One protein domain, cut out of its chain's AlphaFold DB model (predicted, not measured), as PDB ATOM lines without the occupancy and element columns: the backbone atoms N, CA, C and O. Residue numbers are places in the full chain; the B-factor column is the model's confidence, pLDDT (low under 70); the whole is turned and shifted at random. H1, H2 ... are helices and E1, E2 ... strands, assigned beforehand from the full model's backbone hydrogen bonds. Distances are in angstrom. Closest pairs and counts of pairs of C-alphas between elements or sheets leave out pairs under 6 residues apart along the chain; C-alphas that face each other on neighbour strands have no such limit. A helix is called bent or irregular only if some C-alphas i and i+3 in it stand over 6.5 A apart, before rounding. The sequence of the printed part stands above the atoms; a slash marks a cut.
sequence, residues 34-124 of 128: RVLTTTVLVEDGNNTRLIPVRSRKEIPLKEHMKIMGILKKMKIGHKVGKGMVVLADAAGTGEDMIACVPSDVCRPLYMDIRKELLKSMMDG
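This is residues 34 to 124 of the 128 residues of an uncharacterized protein of Clostridiales bacterium 1_7_47FAA (UniProt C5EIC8). A small curled sheet of four strands, built on the long hairpin of E1 and E2 with the short strands E4 and E3 beside E2, has the helix H1 over one face. From this body residues 110 to 124, of which 110 to 122 belong to H2, stick out as a free arm, which makes much of the length. The printed part has 91 residues with two named helices and four named strands, in the order E1, E2, H1, E3, E4, H2; the sheet's order is E1, E2, E4, E3, antiparallel throughout, and the class is mixed, helices and strands. The whole is loose, with a radius of gyration of the C-alphas of 17.8 A, and spans 65 by 21 by 15 A.

The sheet runs E1, residues 37 to 44, E2, residues 47 to 55, E4, residues 97 to 99, and E3, residues 85 to 87; E1 and E3 are its edge strands. It is only just strongly twisted, with C-alphas up to 4.2 A off its best plane, and it is curled, the way across it turning by 145 degrees. E1 and E2 form a hairpin at 149 degrees between directions, with N 42 and O 49 at 2.8 A. E2 and E4 are antiparallel at 129 degrees, with N 54 and O 98 at 2.8 A. E3 and E4 form a hairpin at 133 degrees, with N 86 and O 97 at 2.8 A. Residues 41 to 42 of E1 also pair, parallel, with residues 75 to 76. H1, residues 61 to 73, is on the sheet at a height over the sheet of 9.7 A: two layers, a helix on one face of a sheet. It lies over E1 and E2 and runs along the strands, at 13 degrees to E1 on the local plane. The closest C-alphas of H1 and E1 are those of Leu 71 and Val 40, 5.9 A apart. H1 is only just irregular: C-alphas 62 and 65 are 6.9 A apart. H2, residues 109 to 122, is not on the sheet and is apart from H1. In H2 every O i to N i+4 pair is within hydrogen-bond range; in H1 6 of 9 are.

E1 begins at C-alpha 37, (111.319, 121.842, 108.552), and is 22.8 A long; E2 is 25.2 A. H1 begins at C-alpha 61, (112.743, 130.646, 101.028), and is 19.9 A long. E3 and E4 have three residues each, 5.7 A and 7.0 A long. H2 is 20.1 A long and ends at C-alpha 122, (117.224, 93.478, 148.012).

The two C-alphas farthest apart, those of Lys 62 and Gly 124, are 65.5 A from each other. Without the stretch that stands free, the body spans 42 by 21 by 15 A. The printed part has no cut. The link from H1 to E3, 11 residues, is long. The mean pLDDT of the printed part is 82.4, and residues 104 to 124 are under 70.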
ATOM      1  N   ARG A  34     107.466 129.427 102.775       94.69
ATOM      2  CA  ARG A  34     107.282 128.014 103.149       94.69
ATOM      3  C   ARG A  34     107.592 127.786 104.621       94.69
ATOM      4  O   ARG A  34     108.484 128.423 105.176       94.69
ATOM      5  N   VAL A  35     106.912 126.826 105.245       95.38
ATOM      6  CA  VAL A  35     107.296 126.333 106.575       95.38
ATOM      7  C   VAL A  35     108.616 125.574 106.449       95.38
ATOM      8  O   VAL A  35     108.677 124.511 105.835       95.38
ATOM      9  N   LEU A  36     109.679 126.111 107.046       95.62
ATOM     10  CA  LEU A  36     110.956 125.416 107.173       95.62
ATOM     11  C   LEU A  36     110.818 124.250 108.158       95.62
ATOM     12  O   LEU A  36     110.438 124.465 109.311       95.62
ATOM     13  N   THR A  37     111.168 123.043 107.723       95.75
ATOM     14  CA  THR A  37     111.319 121.842 108.552       95.75
ATOM     15  C   THR A  37     112.767 121.365 108.474       95.75
ATOM     16  O   THR A  37     113.359 121.291 107.401       95.75
ATOM     17  N   THR A  38     113.381 121.092 109.620       95.19
ATOM     18  CA  THR A  38     114.787 120.672 109.696       95.19
ATOM     19  C   THR A  38     115.041 119.934 111.010       95.19
ATOM     20  O   THR A  38     114.095 119.566 111.709       95.19
ATOM     21  N   THR A  39     116.295 119.673 111.357       93.50
ATOM     22  CA  THR A  39     116.680 119.022 112.607       93.50
ATOM     23  C   THR A  39     117.676 119.867 113.388       93.50
ATOM     24  O   THR A  39     118.431 120.657 112.825       93.50
ATOM     25  N   VAL A  40     117.668 119.700 114.707       92.00
ATOM     26  CA  VAL A  40     118.645 120.296 115.624       92.00
ATOM     27  C   VAL A  40     119.296 119.200 116.457       92.00
ATOM     28  O   VAL A  40     118.666 118.176 116.737       92.00
ATOM     29  N   LEU A  41     120.553 119.406 116.841       90.62
ATOM     30  CA  LEU A  41     121.273 118.492 117.715       90.62
ATOM     31  C   LEU A  41     120.929 118.771 119.178       90.62
ATOM     32  O   LEU A  41     121.062 119.898 119.654       90.62
ATOM     33  N   VAL A  42     120.518 117.728 119.890       88.38
ATOM     34  CA  VAL A  42     120.319 117.737 121.339       88.38
ATOM     35  C   VAL A  42     121.352 116.807 121.959       88.38
ATOM     36  O   VAL A  42     121.445 115.638 121.577       88.38
ATOM     37  N   GLU A  43     122.144 117.344 122.879       84.25
ATOM     38  CA  GLU A  43     123.203 116.644 123.601       84.25
ATOM     39  C   GLU A  43     122.900 116.713 125.100       84.25
ATOM     40  O   GLU A  43     122.739 117.796 125.651       84.25
ATOM     41  N   ASP A  44     122.826 115.562 125.762       74.06
ATOM     42  CA  ASP A  44     122.702 115.465 127.220       74.06
ATOM     43  C   ASP A  44     123.642 114.360 127.720       74.06
ATOM     44  O   ASP A  44     123.425 113.165 127.480       74.06
ATOM     45  N   GLY A  45     124.748 114.768 128.349       74.00
ATOM     46  CA  GLY A  45     125.838 113.876 128.742       74.00
ATOM     47  C   GLY A  45     126.414 113.095 127.554       74.00
ATOM     48  O   GLY A  45     126.901 113.679 126.590       74.00
ATOM     49  N   ASN A  46     126.343 111.762 127.620       72.38
ATOM     50  CA  ASN A  46     126.840 110.856 126.575       72.38
ATOM     51  C   ASN A  46     125.812 110.577 125.463       72.38
ATOM     52  O   ASN A  46     126.092 109.770 124.575       72.38
ATOM     53  N   ASN A  47     124.613 111.164 125.528       73.56
ATOM     54  CA  ASN A  47     123.549 110.883 124.572       73.56
ATOM     55  C   ASN A  47     123.369 112.056 123.602       73.56
ATOM     56  O   ASN A  47     123.140 113.193 124.013       73.56
ATOM     57  N   THR A  48     123.433 111.762 122.306       82.19
ATOM     58  CA  THR A  48     123.322 112.749 121.232       82.19
ATOM     59  C   THR A  48     122.224 112.321 120.271       82.19
ATOM     60  O   THR A  48     122.267 111.221 119.719       82.19
ATOM     61  N   ARG A  49     121.236 113.190 120.044       86.88
ATOM     62  CA  ARG A  49     120.105 112.908 119.152       86.88
ATOM     63  C   ARG A  49     119.769 114.112 118.284       86.88
ATOM     64  O   ARG A  49     119.744 115.245 118.750       86.88
ATOM     65  N   LEU A  50     119.442 113.850 117.022       90.56
ATOM     66  CA  LEU A  50     118.826 114.835 116.139       90.56
ATOM     67  C   LEU A  50     117.308 114.829 116.325       90.56
ATOM     68  O   LEU A  50     116.674 113.771 116.294       90.56
ATOM     69  N   ILE A  51     116.725 116.012 116.497       91.25
ATOM     70  CA  ILE A  51     115.290 116.181 116.744       91.25
ATOM     71  C   ILE A  51     114.676 117.058 115.659       91.25
ATOM     72  O   ILE A  51     115.254 118.098 115.338       91.25
ATOM     73  N   PRO A  52     113.516 116.673 115.094       94.12
ATOM     74  CA  PRO A  52     112.820 117.490 114.115       94.12
ATOM     75  C   PRO A  52     112.312 118.790 114.741       94.12
ATOM     76  O   PRO A  52     111.594 118.790 115.749       94.12
ATOM     77  N   VAL A  53     112.640 119.892 114.083       95.44
ATOM     78  CA  VAL A  53     112.164 121.239 114.376       95.44
ATOM     79  C   VAL A  53     111.479 121.816 113.146       95.44
ATOM     80  O   VAL A  53     111.788 121.463 112.004       95.44
ATOM     81  N   ARG A  54     110.542 122.729 113.369       96.50
ATOM     82  CA  ARG A  54     109.889 123.480 112.302       96.50
ATOM     83  C   ARG A  54     109.733 124.936 112.685       96.50
ATOM     84  O   ARG A  54     109.627 125.251 113.861       96.50
ATOM     85  N   SER A  55     109.639 125.801 111.694       96.81
ATOM     86  CA  SER A  55     109.173 127.172 111.899       96.81
ATOM     87  C   SER A  55     107.715 127.186 112.365       96.81
ATOM     88  O   SER A  55     106.914 126.296 112.033       96.81
ATOM     89  N   ARG A  56     107.367 128.170 113.197       94.94
ATOM     90  CA  ARG A  56     106.001 128.332 113.702       94.94
ATOM     91  C   ARG A  56     105.030 128.663 112.568       94.94
ATOM     92  O   ARG A  56     103.950 128.065 112.534       94.94
ATOM     93  N   LYS A  57     105.447 129.539 111.649       94.31
ATOM     94  CA  LYS A  57     104.745 129.928 110.416       94.31
ATOM     95  C   LYS A  57     105.678 129.879 109.203       94.31
ATOM     96  O   LYS A  57     106.815 129.436 109.301       94.31
ATOM     97  N   GLU A  58     105.169 130.294 108.050       93.88
ATOM     98  CA  GLU A  58     105.925 130.355 106.804       93.88
ATOM     99  C   GLU A  58     107.044 131.403 106.866       93.88
ATOM    100  O   GLU A  58     106.849 132.512 107.354       93.88
ATOM    101  N   ILE A  59     108.210 131.044 106.331       94.75
ATOM    102  CA  ILE A  59     109.404 131.888 106.254       94.75
ATOM    103  C   ILE A  59     109.804 132.026 104.774       94.75
ATOM    104  O   ILE A  59     109.685 131.038 104.033       94.75
ATOM    105  N   PRO A  60     110.312 133.193 104.327       94.06
ATOM    106  CA  PRO A  60     110.813 133.363 102.966       94.06
ATOM    107  C   PRO A  60     111.900 132.340 102.626       94.06
ATOM    108  O   PRO A  60     112.860 132.185 103.382       94.06
ATOM    109  N   LEU A  61     111.804 131.693 101.460       93.38
ATOM    110  CA  LEU A  61     112.743 130.646 101.028       93.38
ATOM    111  C   LEU A  61     114.212 131.101 101.075       93.38
ATOM    112  O   LEU A  61     115.093 130.328 101.447       93.38
ATOM    113  N   LYS A  62     114.471 132.373 100.756       93.75
ATOM    114  CA  LYS A  62     115.812 132.978 100.791       93.75
ATOM    115  C   LYS A  62     116.501 132.873 102.161       93.75
ATOM    116  O   LYS A  62     117.722 132.773 102.219       93.75
ATOM    117  N   GLU A  63     115.738 132.838 103.256       93.75
ATOM    118  CA  GLU A  63     116.278 132.776 104.621       93.75
ATOM    119  C   GLU A  63     116.547 131.338 105.088       93.75
ATOM    120  O   GLU A  63     117.266 131.119 106.066       93.75
ATOM    121  N   HIS A  64     116.021 130.329 104.384       94.50
ATOM    122  CA  HIS A  64     116.095 128.928 104.820       94.50
ATOM    123  C   HIS A  64     117.543 128.457 104.968       94.50
ATOM    124  O   HIS A  64     117.896 127.848 105.978       94.50
ATOM    125  N   MET A  65     118.408 128.789 104.004       93.62
ATOM    126  CA  MET A  65     119.828 128.407 104.033       93.62
ATOM    127  C   MET A  65     120.572 129.014 105.226       93.62
ATOM    128  O   MET A  65     121.396 128.344 105.854       93.62
ATOM    129  N   LYS A  66     120.250 130.262 105.580       94.31
ATOM    130  CA  LYS A  66     120.835 130.964 106.727       94.31
ATOM    131  C   LYS A  66     120.409 130.311 108.040       94.31
ATOM    132  O   LYS A  66     121.264 130.003 108.871       94.31
ATOM    133  N   ILE A  67     119.115 130.026 108.200       93.94
ATOM    134  CA  ILE A  67     118.572 129.368 109.397       93.94
ATOM    135  C   ILE A  67     119.162 127.961 109.563       93.94
ATOM    136  O   ILE A  67     119.614 127.608 110.652       93.94
ATOM    137  N   MET A  68     119.241 127.173 108.484       93.44
ATOM    138  CA  MET A  68     119.870 125.846 108.517       93.44
ATOM    139  C   MET A  68     121.349 125.912 108.920       93.44
ATOM    140  O   MET A  68     121.816 125.076 109.694       93.44
ATOM    141  N   GLY A  69     122.086 126.922 108.449       94.06
ATOM    142  CA  GLY A  69     123.477 127.147 108.841       94.06
ATOM    143  C   GLY A  69     123.649 127.448 110.335       94.06
ATOM    144  O   GLY A  69     124.610 126.972 110.943       94.06
ATOM    145  N   ILE A  70     122.715 128.196 110.931       93.19
ATOM    146  CA  ILE A  70     122.686 128.484 112.373       93.19
ATOM    147  C   ILE A  70     122.361 127.208 113.160       93.19
ATOM    148  O   ILE A  70     123.111 126.833 114.060       93.19
ATOM    149  N   LEU A  71     121.289 126.502 112.787       92.75
ATOM    150  CA  LEU A  71     120.838 125.293 113.485       92.75
ATOM    151  C   LEU A  71     121.872 124.164 113.442       92.75
ATOM    152  O   LEU A  71     122.046 123.469 114.438       92.75
ATOM    153  N   LYS A  72     122.624 124.026 112.343       91.88
ATOM    154  CA  LYS A  72     123.708 123.035 112.227       91.88
ATOM    155  C   LYS A  72     124.839 123.253 113.239       91.88
ATOM    156  O   LYS A  72     125.521 122.301 113.604       91.88
ATOM    157  N   LYS A  73     125.066 124.498 113.666       92.12
ATOM    158  CA  LYS A  73     126.093 124.857 114.660       92.12
ATOM    159  C   LYS A  73     125.556 124.840 116.092       92.12
ATOM    160  O   LYS A  73     126.340 124.925 117.033       92.12
ATOM    161  N   MET A  74     124.239 124.763 116.255       90.12
ATOM    162  CA  MET A  74     123.574 124.825 117.545       90.12
ATOM    163  C   MET A  74     123.504 123.446 118.195       90.12
ATOM    164  O   MET A  74     123.281 122.433 117.534       90.12
ATOM    165  N   LYS A  75     123.667 123.435 119.517       89.38
ATOM    166  CA  LYS A  75     123.565 122.248 120.357       89.38
ATOM    167  C   LYS A  75     122.690 122.580 121.552       89.38
ATOM    168  O   LYS A  75     122.939 123.574 122.234       89.38
ATOM    169  N   ILE A  76     121.667 121.771 121.797       87.62
ATOM    170  CA  ILE A  76     120.769 121.964 122.934       87.62
ATOM    171  C   ILE A  76     121.204 121.030 124.058       87.62
ATOM    172  O   ILE A  76     121.118 119.817 123.910       87.62
ATOM    173  N   GLY A  77     121.659 121.617 125.165       83.12
ATOM    174  CA  GLY A  77     122.178 120.912 126.343       83.12
ATOM    175  C   GLY A  77     121.124 120.456 127.359       83.12
ATOM    176  O   GLY A  77     121.461 120.190 128.507       83.12
ATOM    177  N   HIS A  78     119.839 120.509 127.010       81.19
ATOM    178  CA  HIS A  78     118.740 120.274 127.944       81.19
ATOM    179  C   HIS A  78     117.552 119.603 127.258       81.19
ATOM    180  O   HIS A  78     117.440 119.577 126.032       81.19
ATOM    181  N   LYS A  79     116.631 119.086 128.075       81.31
ATOM    182  CA  LYS A  79     115.423 118.420 127.598       81.31
ATOM    183  C   LYS A  79     114.493 119.398 126.872       81.31
ATOM    184  O   LYS A  79     114.021 120.367 127.457       81.31
ATOM    185  N   VAL A  80     114.162 119.075 125.630       85.19
ATOM    186  CA  VAL A  80     113.253 119.831 124.771       85.19
ATOM    187  C   VAL A  80     111.868 119.197 124.785       85.19
ATOM    188  O   VAL A  80     111.707 118.002 124.531       85.19
ATOM    189  N   GLY A  81     110.844 119.996 125.078       86.81
ATOM    190  CA  GLY A  81     109.443 119.588 124.971       86.81
ATOM    191  C   GLY A  81     108.876 119.790 123.564       86.81
ATOM    192  O   GLY A  81     109.380 120.586 122.774       86.81
ATOM    193  N   LYS A  82     107.763 119.118 123.251       91.25
ATOM    194  CA  LYS A  82     107.001 119.415 122.029       91.25
ATOM    195  C   LYS A  82     106.489 120.859 122.070       91.25
ATOM    196  O   LYS A  82     105.898 121.273 123.061       91.25
ATOM    197  N   GLY A  83     106.679 121.598 120.980       91.75
ATOM    198  CA  GLY A  83     106.276 123.001 120.847       91.75
ATOM    199  C   GLY A  83     107.221 124.001 121.515       91.75
ATOM    200  O   GLY A  83     106.970 125.199 121.431       91.75
ATOM    201  N   MET A  84     108.300 123.536 122.148       92.81
ATOM    202  CA  MET A  84     109.297 124.408 122.762       92.81
ATOM    203  C   MET A  84     110.095 125.155 121.692       92.81
ATOM    204  O   MET A  84     110.456 124.568 120.669       92.81
ATOM    205  N   VAL A  85     110.375 126.434 121.945       93.75
ATOM    206  CA  VAL A  85     111.209 127.268 121.077       93.75
ATOM    207  C   VAL A  85     112.667 126.837 121.211       93.75
ATOM    208  O   VAL A  85     113.218 126.798 122.306       93.75
ATOM    209  N   VAL A  86     113.268 126.503 120.074       91.50
ATOM    210  CA  VAL A  86     114.671 126.099 119.934       91.50
ATOM    211  C   VAL A  86     115.533 127.268 119.462       91.50
ATOM    212  O   VAL A  86     116.665 127.425 119.906       91.50
ATOM    213  N   LEU A  87     114.995 128.090 118.563       92.19
ATOM    214  CA  LEU A  87     115.641 129.298 118.061       92.19
ATOM    215  C   LEU A  87     114.574 130.380 117.943       92.19
ATOM    216  O   LEU A  87     113.652 130.229 117.143       92.19
ATOM    217  N   ALA A  88     114.700 131.430 118.748       92.88
ATOM    218  CA  ALA A  88     113.855 132.611 118.638       92.88
ATOM    219  C   ALA A  88     114.339 133.512 117.495       92.88
ATOM    220  O   ALA A  88     115.545 133.555 117.236       92.88
ATOM    221  N   ASP A  89     113.410 134.208 116.834       91.19
ATOM    222  CA  ASP A  89     113.690 135.139 115.727       91.19
ATOM    223  C   ASP A  89     114.683 134.568 114.692       91.19
ATOM    224  O   ASP A  89     115.814 135.035 114.501       91.19
ATOM    225  N   ALA A  90     114.274 133.481 114.036       86.12
ATOM    226  CA  ALA A  90     115.129 132.708 113.155       86.12
ATOM    227  C   ALA A  90     115.650 133.575 111.999       86.12
ATOM    228  O   ALA A  90     114.940 133.856 111.036       86.12
ATOM    229  N   ALA A  91     116.920 133.974 112.096       81.19
ATOM    230  CA  ALA A  91     117.623 134.803 111.120       81.19
ATOM    231  C   ALA A  91     117.076 136.235 110.919       81.19
ATOM    232  O   ALA A  91     117.403 136.842 109.893       81.19
ATOM    233  N   GLY A  92     116.347 136.792 111.896       85.12
ATOM    234  CA  GLY A  92     115.763 138.140 111.813       85.12
ATOM    235  C   GLY A  92     114.426 138.181 111.066       85.12
ATOM    236  O   GLY A  92     114.068 139.205 110.489       85.12
ATOM    237  N   THR A  93     113.729 137.045 110.996       84.56
ATOM    238  CA  THR A  93     112.441 136.904 110.296       84.56
ATOM    239  C   THR A  93     111.240 137.213 111.188       84.56
ATOM    240  O   THR A  93     110.124 137.317 110.684       84.56
ATOM    241  N   GLY A  94     111.447 137.353 112.499       89.69
ATOM    242  CA  GLY A  94     110.397 137.482 113.506       89.69
ATOM    243  C   GLY A  94     109.678 136.169 113.832       89.69
ATOM    244  O   GLY A  94     108.715 136.187 114.596       89.69
ATOM    245  N   GLU A  95     110.112 135.037 113.267       92.31
ATOM    246  CA  GLU A  95     109.468 133.734 113.450       92.31
ATOM    247  C   GLU A  95     110.377 132.737 114.178       92.31
ATOM    248  O   GLU A  95     111.576 132.635 113.921       92.31
ATOM    249  N   ASP A  96     109.780 131.958 115.078       95.31
ATOM    250  CA  ASP A  96     110.499 131.009 115.926       95.31
ATOM    251  C   ASP A  96     110.596 129.619 115.286       95.31
ATOM    252  O   ASP A  96     109.661 129.137 114.634       95.31
ATOM    253  N   MET A  97     111.694 128.916 115.566       95.00
ATOM    254  CA  MET A  97     111.808 127.474 115.342       95.00
ATOM    255  C   MET A  97     111.380 126.724 116.596       95.00
ATOM    256  O   MET A  97     111.916 126.950 117.680       95.00
ATOM    257  N   ILE A  98     110.455 125.784 116.439       95.19
ATOM    258  CA  ILE A  98     109.890 124.975 117.516       95.19
ATOM    259  C   ILE A  98     110.160 123.486 117.312       95.19
ATOM    260  O   ILE A  98     110.199 122.993 116.183       95.19
ATOM    261  N   ALA A  99     110.295 122.740 118.404       94.00
ATOM    262  CA  ALA A  99     110.459 121.291 118.362       94.00
ATOM    263  C   ALA A  99     109.137 120.559 118.086       94.00
ATOM    264  O   ALA A  99     108.106 120.826 118.707       94.00
ATOM    265  N   CYS A 100     109.163 119.593 117.169       91.00
ATOM    266  CA  CYS A 100     107.979 118.812 116.796       91.00
ATOM    267  C   CYS A 100     107.720 117.630 117.737       91.00
ATOM    268  O   CYS A 100     106.572 117.206 117.904       91.00
ATOM    269  N   VAL A 101     108.780 117.096 118.340       86.31
ATOM    270  CA  VAL A 101     108.745 115.935 119.233       86.31
ATOM    271  C   VAL A 101     109.552 116.240 120.493       86.31
ATOM    272  O   VAL A 101     110.496 117.032 120.424       86.31
ATOM    273  N   PRO A 102     109.196 115.648 121.643       83.50
ATOM    274  CA  PRO A 102     110.013 115.782 122.832       83.50
ATOM    275  C   PRO A 102     111.348 115.059 122.637       83.50
ATOM    276  O   PRO A 102     111.405 113.975 122.053       83.50
ATOM    277  N   SER A 103     112.414 115.634 123.180       75.12
ATOM    278  CA  SER A 103     113.644 114.904 123.424       75.12
ATOM    279  C   SER A 103     113.405 113.994 124.630       75.12
ATOM    280  O   SER A 103     113.333 114.436 125.775       75.12
ATOM    281  N   ASP A 104     113.281 112.700 124.386       65.38
ATOM    282  CA  ASP A 104     113.483 111.658 125.400       65.38
ATOM    283  C   ASP A 104     114.968 111.513 125.790       65.38
ATOM    284  O   ASP A 104     115.320 110.626 126.563       65.38
ATOM    285  N   VAL A 105     115.831 112.403 125.283       59.31
ATOM    286  CA  VAL A 105     117.215 112.591 125.711       59.31
ATOM    287  C   VAL A 105     117.202 113.091 127.156       59.31
ATOM    288  O   VAL A 105     117.104 114.272 127.464       59.31
ATOM    289  N   CYS A 106     117.112 112.101 128.022       44.56
ATOM    290  CA  CYS A 106     117.374 112.080 129.436       44.56
ATOM    291  C   CYS A 106     117.491 110.578 129.679       44.56
ATOM    292  O   CYS A 106     116.489 109.908 129.933       44.56
ATOM    293  N   ARG A 107     118.686 109.997 129.501       41.53
ATOM    294  CA  ARG A 107     118.910 108.735 130.205       41.53
ATOM    295  C   ARG A 107     118.926 109.171 131.660       41.53
ATOM    296  O   ARG A 107     119.776 109.992 132.008       41.53
ATOM    297  N   PRO A 108     118.004 108.720 132.516       50.53
ATOM    298  CA  PRO A 108     118.174 108.979 133.918       50.53
ATOM    299  C   PRO A 108     119.306 108.042 134.336       50.53
ATOM    300  O   PRO A 108     119.057 106.942 134.813       50.53
ATOM    301  N   LEU A 109     120.557 108.478 134.147       48.97
ATOM    302  CA  LEU A 109     121.740 107.847 134.738       48.97
ATOM    303  C   LEU A 109     121.474 107.593 136.231       48.97
ATOM    304  O   LEU A 109     121.834 106.558 136.776       48.97
ATOM    305  N   TYR A 110     120.711 108.493 136.854       53.22
ATOM    306  CA  TYR A 110     120.189 108.364 138.206       53.22
ATOM    307  C   TYR A 110     119.200 107.196 138.429       53.22
ATOM    308  O   TYR A 110     119.225 106.600 139.497       53.22
ATOM    309  N   MET A 111     118.337 106.831 137.472       48.31
ATOM    310  CA  MET A 111     117.412 105.687 137.615       48.31
ATOM    311  C   MET A 111     118.097 104.346 137.340       48.31
ATOM    312  O   MET A 111     117.732 103.358 137.975       48.31
ATOM    313  N   ASP A 112     119.084 104.316 136.441       55.75
ATOM    314  CA  ASP A 112     119.871 103.111 136.157       55.75
ATOM    315  C   ASP A 112     120.766 102.768 137.364       55.75
ATOM    316  O   ASP A 112     120.653 101.671 137.910       55.75
ATOM    317  N   ILE A 113     121.515 103.751 137.893       60.12
ATOM    318  CA  ILE A 113     122.322 103.602 139.123       60.12
ATOM    319  C   ILE A 113     121.439 103.241 140.328       60.12
ATOM    320  O   ILE A 113     121.791 102.378 141.130       60.12
ATOM    321  N   ARG A 114     120.262 103.868 140.468       57.78
ATOM    322  CA  ARG A 114     119.346 103.599 141.586       57.78
ATOM    323  C   ARG A 114     118.723 102.207 141.512       57.78
ATOM    324  O   ARG A 114     118.548 101.604 142.563       57.78
ATOM    325  N   LYS A 115     118.415 101.674 140.323       57.69
ATOM    326  CA  LYS A 115     117.958 100.282 140.173       57.69
ATOM    327  C   LYS A 115     119.054  99.286 140.532       57.69
ATOM    328  O   LYS A 115     118.751  98.301 141.193       57.69
ATOM    329  N   GLU A 116     120.293  99.548 140.136       65.44
ATOM    330  CA  GLU A 116     121.437  98.689 140.466       65.44
ATOM    331  C   GLU A 116     121.728  98.700 141.977       65.44
ATOM    332  O   GLU A 116     121.839  97.640 142.594       65.44
ATOM    333  N   LEU A 117     121.696  99.881 142.610       61.91
ATOM    334  CA  LEU A 117     121.798 100.037 144.068       61.91
ATOM    335  C   LEU A 117     120.624  99.394 144.825       61.91
ATOM    336  O   LEU A 117     120.850  98.693 145.808       61.91
ATOM    337  N   LEU A 118     119.376  99.568 144.377       62.22
ATOM    338  CA  LEU A 118     118.210  98.931 145.011       62.22
ATOM    339  C   LEU A 118     118.218  97.410 144.860       62.22
ATOM    340  O   LEU A 118     117.802  96.715 145.780       62.22
ATOM    341  N   LYS A 119     118.716  96.891 143.734       65.31
ATOM    342  CA  LYS A 119     118.870  95.451 143.522       65.31
ATOM    343  C   LYS A 119     119.902  94.873 144.497       65.31
ATOM    344  O   LYS A 119     119.579  93.952 145.234       65.31
ATOM    345  N   SER A 120     121.055  95.537 144.646       66.12
ATOM    346  CA  SER A 120     122.070  95.149 145.641       66.12
ATOM    347  C   SER A 120     121.583  95.207 147.099       66.12
ATOM    348  O   SER A 120     122.068  94.456 147.937       66.12
ATOM    349  N   MET A 121     120.596  96.057 147.408       61.88
ATOM    350  CA  MET A 121     119.963  96.123 148.731       61.88
ATOM    351  C   MET A 121     118.908  95.031 148.966       61.88
ATOM    352  O   MET A 121     118.683  94.657 150.113       61.88
ATOM    353  N   MET A 122     118.257  94.524 147.915       60.16
ATOM    354  CA  MET A 122     117.224  93.478 148.012       60.16
ATOM    355  C   MET A 122     117.811  92.062 147.989       60.16
ATOM    356  O   MET A 122     117.269  91.164 148.632       60.16
ATOM    357  N   ASP A 123     118.947  91.880 147.318       59.41
ATOM    358  CA  ASP A 123     119.648  90.595 147.219       59.41
ATOM    359  C   ASP A 123     120.382  90.216 148.532       59.41
ATOM    360  O   ASP A 123     120.847  89.091 148.688       59.41
ATOM    361  N   GLY A 124     120.468  91.143 149.499       55.44
ATOM    362  CA  GLY A 124     121.139  90.966 150.796       55.44
ATOM    363  C   GLY A 124     120.250  90.506 151.961       55.44
ATOM    364  O   GLY A 124     120.749  90.330 153.069       55.44
TER     365      GLY A 124